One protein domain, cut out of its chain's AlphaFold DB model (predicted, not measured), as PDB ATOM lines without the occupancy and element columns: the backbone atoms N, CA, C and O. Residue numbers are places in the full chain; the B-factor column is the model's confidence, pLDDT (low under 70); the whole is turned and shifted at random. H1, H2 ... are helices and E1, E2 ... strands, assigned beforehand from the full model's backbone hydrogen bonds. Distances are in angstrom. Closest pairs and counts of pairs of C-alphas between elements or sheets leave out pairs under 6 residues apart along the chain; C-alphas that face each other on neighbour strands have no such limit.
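Overview. This is residues 3 to 60 of the 76 residues of an uncharacterized protein of Halorhabdus tiamatea SARL4B (UniProt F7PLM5). A single twisted sheet of four strands has the short helix H1 packed across one face, over E2, while the short helix H2 sits past the edge strand E4; the other face is bare. The link from E1 to E2 reaches out at one end. The 58 printed residues run E1, E2, E3, H1, H2, E4; the sheet, E3 - E2 - E1 - E4, is antiparallel throughout. The class is mixed, helices and strands; the whole is compact, with a radius of gyration of the C-alphas of 10.5 A and spans of 30 by 23 by 15 A.

Along the chain. E2, residues 15 to 22, measures 19.6 A. E1, residues 3 to 8, measures 16.8 A from C-alpha 3 at (7.953, -9.785, 72.939). E3 is residues 25 to 28, 9.8 A. E4, residues 56 to 60, measures 13.9 A, to C-alpha 60 at (10.960, -11.845, 75.733). H1, residues 30 to 36, measures 11.0 A, and H2, residues 44 to 50, 9.8 A.

Arrangement. E1, E2 and E3 form a meander, each strand the antiparallel neighbour of the one before; E1 and E2 are a hairpin, as are E2 and E3. Within hydrogen-bond range are N 5 and O 19, 2.9 A, N 20 and O 27, 2.8 A, and, between E1 and E4, N 57 and O 6, 2.8 A. H1 and H2 are on the same face of the sheet, making two layers, helices on one face of a sheet. H1, at a height over the sheet of 6.3 A, runs across the strands, at 63 degrees to E2 on the local plane; the closest C-alphas, of Ala 17 and Ala 32, are 4.9 A apart. It lies over E2 with 4 C-alphas; E1, with 2, only just falls short. H2, at a height of 4.9 A, is over none of the strands; its closest C-alphas with E4, of Ala 50 and Asn 57, are 5.1 A apart. H1 and H2 are apart. In H2 every O i to N i+4 pair is within range; in H1 1 of 3 is, with 3 of 4 O i to N i+3 pairs.

Size, cuts and confidence. The C-alphas farthest apart, of Asp 11 and Asp 23, are 31.3 A apart. The printed part has no cut, and no link is long. Mean pLDDT of the printed part is 78.0; residues 9 to 15, 49 and 51 to 55 are under 70.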
ATOM      1  N   LEU A   3       8.537  -8.448  72.979       89.12
ATOM      2  CA  LEU A   3       7.953  -9.785  72.939       89.12
ATOM      3  C   LEU A   3       7.830 -10.234  71.488       89.12
ATOM      4  O   LEU A   3       7.141  -9.598  70.698       89.12
ATOM      5  N   ILE A   4       8.448 -11.361  71.150       89.25
ATOM      6  CA  ILE A   4       8.246 -12.021  69.860       89.25
ATOM      7  C   ILE A   4       7.251 -13.160  70.061       89.25
ATOM      8  O   ILE A   4       7.502 -14.059  70.864       89.25
ATOM      9  N   ILE A   5       6.161 -13.153  69.299       88.12
ATOM     10  CA  ILE A   5       5.138 -14.203  69.263       88.12
ATOM     11  C   ILE A   5       5.091 -14.847  67.882       88.12
ATOM     12  O   ILE A   5       5.156 -14.172  66.855       88.12
ATOM     13  N   ARG A   6       4.987 -16.177  67.841       86.31
ATOM     14  CA  ARG A   6       4.830 -16.907  66.581       86.31
ATOM     15  C   ARG A   6       4.111 -18.237  66.734       86.31
ATOM     16  O   ARG A   6       4.375 -18.971  67.687       86.31
ATOM     17  N   THR A   7       3.299 -18.619  65.752       83.69
ATOM     18  CA  THR A   7       2.672 -19.953  65.685       83.69
ATOM     19  C   THR A   7       3.202 -20.768  64.517       83.69
ATOM     20  O   THR A   7       3.462 -20.225  63.449       83.69
ATOM     21  N   LYS A   8       3.363 -22.080  64.709       70.12
ATOM     22  CA  LYS A   8       3.602 -23.037  63.620       70.12
ATOM     23  C   LYS A   8       2.316 -23.804  63.365       70.12
ATOM     24  O   LYS A   8       1.810 -24.454  64.278       70.12
ATOM     25  N   ASP A   9       1.819 -23.779  62.136       62.25
ATOM     26  CA  ASP A   9       0.601 -24.513  61.792       62.25
ATOM     27  C   ASP A   9       0.955 -25.894  61.239       62.25
ATOM     28  O   ASP A   9       1.030 -26.061  60.030       62.25
ATOM     29  N   GLY A  10       1.277 -26.853  62.121       54.94
ATOM     30  CA  GLY A  10       1.501 -28.280  61.812       54.94
ATOM     31  C   GLY A  10       2.651 -28.635  60.848       54.94
ATOM     32  O   GLY A  10       3.160 -29.754  60.898       54.94
ATOM     33  N   ASP A  11       3.093 -27.694  60.020       57.75
ATOM     34  CA  ASP A  11       4.072 -27.825  58.957       57.75
ATOM     35  C   ASP A  11       5.348 -27.078  59.383       57.75
ATOM     36  O   ASP A  11       5.327 -25.856  59.605       57.75
ATOM     37  N   PRO A  12       6.469 -27.786  59.602       50.41
ATOM     38  CA  PRO A  12       7.700 -27.190  60.099       50.41
ATOM     39  C   PRO A  12       8.327 -26.266  59.045       50.41
ATOM     40  O   PRO A  12       9.191 -26.662  58.275       50.41
ATOM     41  N   GLY A  13       7.916 -24.999  59.056       56.19
ATOM     42  CA  GLY A  13       8.429 -23.962  58.158       56.19
ATOM     43  C   GLY A  13       7.417 -22.867  57.841       56.19
ATOM     44  O   GLY A  13       7.827 -21.779  57.451       56.19
ATOM     45  N   ASN A  14       6.125 -23.129  58.059       62.31
ATOM     46  CA  ASN A  14       5.068 -22.161  57.809       62.31
ATOM     47  C   ASN A  14       4.585 -21.575  59.140       62.31
ATOM     48  O   ASN A  14       3.931 -22.251  59.942       62.31
ATOM     49  N   PHE A  15       4.990 -20.334  59.408       67.94
ATOM     50  CA  PHE A  15       4.500 -19.599  60.564       67.94
ATOM     51  C   PHE A  15       3.226 -18.868  60.158       67.94
ATOM     52  O   PHE A  15       3.248 -18.112  59.190       67.94
ATOM     53  N   LYS A  16       2.124 -19.126  60.862       74.25
ATOM     54  CA  LYS A  16       0.815 -18.558  60.513       74.25
ATOM     55  C   LYS A  16       0.620 -17.166  61.099       74.25
ATOM     56  O   LYS A  16       0.080 -16.302  60.434       74.25
ATOM     57  N   ALA A  17       1.090 -16.977  62.323       77.44
ATOM     58  CA  ALA A  17       1.112 -15.692  62.994       77.44
ATOM     59  C   ALA A  17       2.553 -15.379  63.386       77.44
ATOM     60  O   ALA A  17       3.235 -16.250  63.940       77.44
ATOM     61  N   ILE A  18       3.011 -14.163  63.097       87.19
ATOM     62  CA  ILE A  18       4.281 -13.605  63.571       87.19
ATOM     63  C   ILE A  18       4.005 -12.178  64.028       87.19
ATOM     64  O   ILE A  18       3.486 -11.378  63.257       87.19
ATOM     65  N   GLY A  19       4.391 -11.860  65.261       89.12
ATOM     66  CA  GLY A  19       4.270 -10.517  65.806       89.12
ATOM     67  C   GLY A  19       5.424 -10.151  66.724       89.12
ATOM     68  O   GLY A  19       5.999 -11.002  67.406       89.12
ATOM     69  N   LEU A  20       5.741  -8.865  66.726       91.12
ATOM     70  CA  LEU A  20       6.654  -8.197  67.633       91.12
ATOM     71  C   LEU A  20       5.847  -7.177  68.433       91.12
ATOM     72  O   LEU A  20       5.285  -6.256  67.852       91.12
ATOM     73  N   VAL A  21       5.810  -7.318  69.755       90.56
ATOM     74  CA  VAL A  21       5.348  -6.244  70.635       90.56
ATOM     75  C   VAL A  21       6.559  -5.439  71.065       90.56
ATOM     76  O   VAL A  21       7.443  -5.966  71.747       90.56
ATOM     77  N   TYR A  22       6.594  -4.173  70.671       88.94
ATOM     78  CA  TYR A  22       7.679  -3.250  70.969       88.94
ATOM     79  C   TYR A  22       7.100  -1.891  71.355       88.94
ATOM     80  O   TYR A  22       6.249  -1.358  70.654       88.94
ATOM     81  N   ASP A  23       7.533  -1.349  72.495       87.69
ATOM     82  CA  ASP A  23       7.040  -0.068  73.038       87.69
ATOM     83  C   ASP A  23       5.497   0.019  73.154       87.69
ATOM     84  O   ASP A  23       4.885   1.076  73.025       87.69
ATOM     85  N   GLY A  24       4.846  -1.129  73.388       83.00
ATOM     86  CA  GLY A  24       3.386  -1.246  73.497       83.00
ATOM     87  C   GLY A  24       2.630  -1.313  72.163       83.00
ATOM     88  O   GLY A  24       1.408  -1.434  72.179       83.00
ATOM     89  N   GLU A  25       3.326  -1.270  71.028       88.62
ATOM     90  CA  GLU A  25       2.765  -1.465  69.689       88.62
ATOM     91  C   GLU A  25       2.989  -2.909  69.226       88.62
ATOM     92  O   GLU A  25       4.074  -3.461  69.416       88.62
ATOM     93  N   LEU A  26       1.975  -3.519  68.605       89.81
ATOM     94  CA  LEU A  26       2.139  -4.774  67.874       89.81
ATOM     95  C   LEU A  26       2.494  -4.476  66.417       89.81
ATOM     96  O   LEU A  26       1.763  -3.775  65.724       89.81
ATOM     97  N   ILE A  27       3.578  -5.084  65.951       91.75
ATOM     98  CA  ILE A  27       4.018  -5.075  64.560       91.75
ATOM     99  C   ILE A  27       4.027  -6.519  64.072       91.75
ATOM    100  O   ILE A  27       4.798  -7.342  64.570       91.75
ATOM    101  N   GLY A  28       3.190  -6.851  63.097       88.81
ATOM    102  CA  GLY A  28       3.117  -8.210  62.586       88.81
ATOM    103  C   GLY A  28       1.868  -8.479  61.769       88.81
ATOM    104  O   GLY A  28       1.142  -7.566  61.398       88.81
ATOM    105  N   THR A  29       1.629  -9.762  61.528       87.81
ATOM    106  CA  THR A  29       0.432 -10.258  60.841       87.81
ATOM    107  C   THR A  29      -0.826 -10.024  61.679       87.81
ATOM    108  O   THR A  29      -0.743 -10.127  62.903       87.81
ATOM    109  N   ASP A  30      -1.992  -9.866  61.048       85.50
ATOM    110  CA  ASP A  30      -3.291  -9.757  61.737       85.50
ATOM    111  C   ASP A  30      -3.516 -10.911  62.737       85.50
ATOM    112  O   ASP A  30      -3.942 -10.701  63.872       85.50
ATOM    113  N   GLU A  31      -3.129 -12.145  62.385       85.69
ATOM    114  CA  GLU A  31      -3.253 -13.311  63.269       85.69
ATOM    115  C   GLU A  31      -2.377 -13.237  64.536       85.69
ATOM    116  O   GLU A  31      -2.541 -14.042  65.454       85.69
ATOM    117  N   ALA A  32      -1.424 -12.304  64.607       85.94
ATOM    118  CA  ALA A  32      -0.622 -12.086  65.804       85.94
ATOM    119  C   ALA A  32      -1.401 -11.333  66.895       85.94
ATOM    120  O   ALA A  32      -1.109 -11.537  68.074       85.94
ATOM    121  N   GLU A  33      -2.416 -10.533  66.543       83.81
ATOM    122  CA  GLU A  33      -3.283  -9.860  67.522       83.81
ATOM    123  C   GLU A  33      -4.021 -10.875  68.399       83.81
ATOM    124  O   GLU A  33      -4.049 -10.739  69.623       83.81
ATOM    125  N   GLU A  34      -4.527 -11.953  67.794       82.25
ATOM    126  CA  GLU A  34      -5.217 -13.039  68.503       82.25
ATOM    127  C   GLU A  34      -4.305 -13.740  69.527       82.25
ATOM    128  O   GLU A  34      -4.765 -14.285  70.530       82.25
ATOM    129  N   LEU A  35      -2.985 -13.723  69.311       78.25
ATOM    130  CA  LEU A  35      -2.028 -14.328  70.237       78.25
ATOM    131  C   LEU A  35      -1.748 -13.466  71.468       78.25
ATOM    132  O   LEU A  35      -1.337 -14.013  72.495       78.25
ATOM    133  N   LEU A  36      -1.981 -12.155  71.403       77.62
ATOM    134  CA  LEU A  36      -1.789 -11.267  72.552       77.62
ATOM    135  C   LEU A  36      -2.790 -11.541  73.674       77.62
ATOM    136  O   LEU A  36      -2.470 -11.315  74.837       77.62
ATOM    137  N   GLU A  37      -3.950 -12.129  73.367       74.69
ATOM    138  CA  GLU A  37      -4.884 -12.617  74.393       74.69
ATOM    139  C   GLU A  37      -4.276 -13.740  75.255       74.69
ATOM    140  O   GLU A  37      -4.697 -13.979  76.392       74.69
ATOM    141  N   PHE A  38      -3.275 -14.447  74.724       74.31
ATOM    142  CA  PHE A  38      -2.624 -15.568  75.397       74.31
ATOM    143  C   PHE A  38      -1.252 -15.230  75.963       74.31
ATOM    144  O   PHE A  38      -0.824 -15.918  76.892       74.31
ATOM    145  N   TYR A  39      -0.573 -14.221  75.428       75.75
ATOM    146  CA  TYR A  39       0.795 -13.867  75.789       75.75
ATOM    147  C   TYR A  39       0.864 -12.385  76.136       75.75
ATOM    148  O   TYR A  39       1.280 -11.557  75.329       75.75
ATOM    149  N   ASP A  40       0.435 -12.068  77.357       72.81
ATOM    150  CA  ASP A  40       0.600 -10.739  77.927       72.81
ATOM    151  C   ASP A  40       2.102 -10.485  78.169       72.81
ATOM    152  O   ASP A  40       2.715 -11.234  78.936       72.81
ATOM    153  N   PRO A  41       2.717  -9.458  77.546       71.44
ATOM    154  CA  PRO A  41       4.131  -9.126  77.735       71.44
ATOM    155  C   PRO A  41       4.494  -8.767  79.184       71.44
ATOM    156  O   PRO A  41       5.673  -8.781  79.530       71.44
ATOM    157  N   SER A  42       3.509  -8.453  80.032       78.00
ATOM    158  CA  SER A  42       3.698  -8.198  81.463       78.00
ATOM    159  C   SER A  42       3.701  -9.465  82.337       78.00
ATOM    160  O   SER A  42       4.092  -9.392  83.503       78.00
ATOM    161  N   ASP A  43       3.323 -10.626  81.785       82.06
ATOM    162  CA  ASP A  43       3.261 -11.920  82.478       82.06
ATOM    163  C   ASP A  43       4.420 -12.838  82.040       82.06
ATOM    164  O   ASP A  43       4.284 -13.735  81.199       82.06
ATOM    165  N   GLU A  44       5.601 -12.598  82.618       78.06
ATOM    166  CA  GLU A  44       6.836 -13.327  82.290       78.06
ATOM    167  C   GLU A  44       6.719 -14.849  82.495       78.06
ATOM    168  O   GLU A  44       7.311 -15.627  81.741       78.06
ATOM    169  N   GLU A  45       5.936 -15.298  83.484       78.31
ATOM    170  CA  GLU A  45       5.732 -16.723  83.769       78.31
ATOM    171  C   GLU A  45       4.984 -17.402  82.619       78.31
ATOM    172  O   GLU A  45       5.381 -18.465  82.127       78.31
ATOM    173  N   ARG A  46       3.928 -16.753  82.126       75.31
ATOM    174  CA  ARG A  46       3.135 -17.253  81.006       75.31
ATOM    175  C   ARG A  46       3.927 -17.286  79.702       75.31
ATOM    176  O   ARG A  46       3.787 -18.237  78.929       75.31
ATOM    177  N   ILE A  47       4.808 -16.313  79.480       81.38
ATOM    178  CA  ILE A  47       5.714 -16.299  78.321       81.38
ATOM    179  C   ILE A  47       6.736 -17.438  78.410       81.38
ATOM    180  O   ILE A  47       6.968 -18.141  77.425       81.38
ATOM    181  N   ALA A  48       7.305 -17.694  79.590       74.19
ATOM    182  CA  ALA A  48       8.236 -18.806  79.783       74.19
ATOM    183  C   ALA A  48       7.580 -20.177  79.513       74.19
ATOM    184  O   ALA A  48       8.210 -21.078  78.950       74.19
ATOM    185  N   LEU A  49       6.298 -20.334  79.862       69.94
ATOM    186  CA  LEU A  49       5.512 -21.528  79.530       69.94
ATOM    187  C   LEU A  49       5.242 -21.642  78.022       69.94
ATOM    188  O   LEU A  49       5.282 -22.742  77.466       69.94
ATOM    189  N   ALA A  50       5.013 -20.512  77.351       72.38
ATOM    190  CA  ALA A  50       4.800 -20.441  75.910       72.38
ATOM    191  C   ALA A  50       6.021 -20.868  75.099       72.38
ATOM    192  O   ALA A  50       5.873 -21.515  74.069       72.38
ATOM    193  N   TYR A  51       7.225 -20.533  75.568       64.38
ATOM    194  CA  TYR A  51       8.482 -20.857  74.892       64.38
ATOM    195  C   TYR A  51       8.673 -22.362  74.622       64.38
ATOM    196  O   TYR A  51       9.450 -22.752  73.752       64.38
ATOM    197  N   ASN A  52       7.972 -23.222  75.367       64.56
ATOM    198  CA  ASN A  52       8.038 -24.676  75.228       64.56
ATOM    199  C   ASN A  52       6.827 -25.286  74.505       64.56
ATOM    200  O   ASN A  52       6.676 -26.509  74.488       64.56
ATOM    201  N   SER A  53       5.941 -24.477  73.918       68.50
ATOM    202  CA  SER A  53       4.757 -24.995  73.238       68.50
ATOM    203  C   SER A  53       5.068 -25.407  71.795       68.50
ATOM    204  O   SER A  53       5.712 -24.714  71.007       68.50
ATOM    205  N   HIS A  54       4.574 -26.590  71.426       66.88
ATOM    206  CA  HIS A  54       4.765 -27.161  70.092       66.88
ATOM    207  C   HIS A  54       3.996 -26.420  68.984       66.88
ATOM    208  O   HIS A  54       4.291 -26.636  67.809       66.88
ATOM    209  N   TYR A  55       3.046 -25.553  69.344       69.88
ATOM    210  CA  TYR A  55       2.127 -24.898  68.404       69.88
ATOM    211  C   TYR A  55       2.303 -23.378  68.342       69.88
ATOM    212  O   TYR A  55       2.161 -22.778  67.279       69.88
ATOM    213  N   ALA A  56       2.666 -22.757  69.459       73.81
ATOM    214  CA  ALA A  56       2.850 -21.318  69.574       73.81
ATOM    215  C   ALA A  56       3.999 -21.046  70.536       73.81
ATOM    216  O   ALA A  56       4.034 -21.643  71.601       73.81
ATOM    217  N   ASN A  57       4.930 -20.180  70.155       81.62
ATOM    218  CA  ASN A  57       6.058 -19.790  70.988       81.62
ATOM    219  C   ASN A  57       6.032 -18.286  71.203       81.62
ATOM    220  O   ASN A  57       5.811 -17.533  70.253       81.62
ATOM    221  N   ALA A  58       6.327 -17.879  72.430       85.38
ATOM    222  CA  ALA A  58       6.552 -16.492  72.787       85.38
ATOM    223  C   ALA A  58       7.903 -16.367  73.499       85.38
ATOM    224  O   ALA A  58       8.310 -17.282  74.220       85.38
ATOM    225  N   ALA A  59       8.616 -15.270  73.266       86.81
ATOM    226  CA  ALA A  59       9.896 -15.002  73.906       86.81
ATOM    227  C   ALA A  59      10.055 -13.509  74.185       86.81
ATOM    228  O   ALA A  59       9.851 -12.691  73.287       86.81
ATOM    229  N   LEU A  60      10.462 -13.176  75.409       88.19
ATOM    230  CA  LEU A  60      10.960 -11.845  75.733       88.19
ATOM    231  C   LEU A  60      12.418 -11.741  75.293       88.19
ATOM    232  O   LEU A  60      13.225 -12.621  75.597       88.19
TER     233      LEU A  60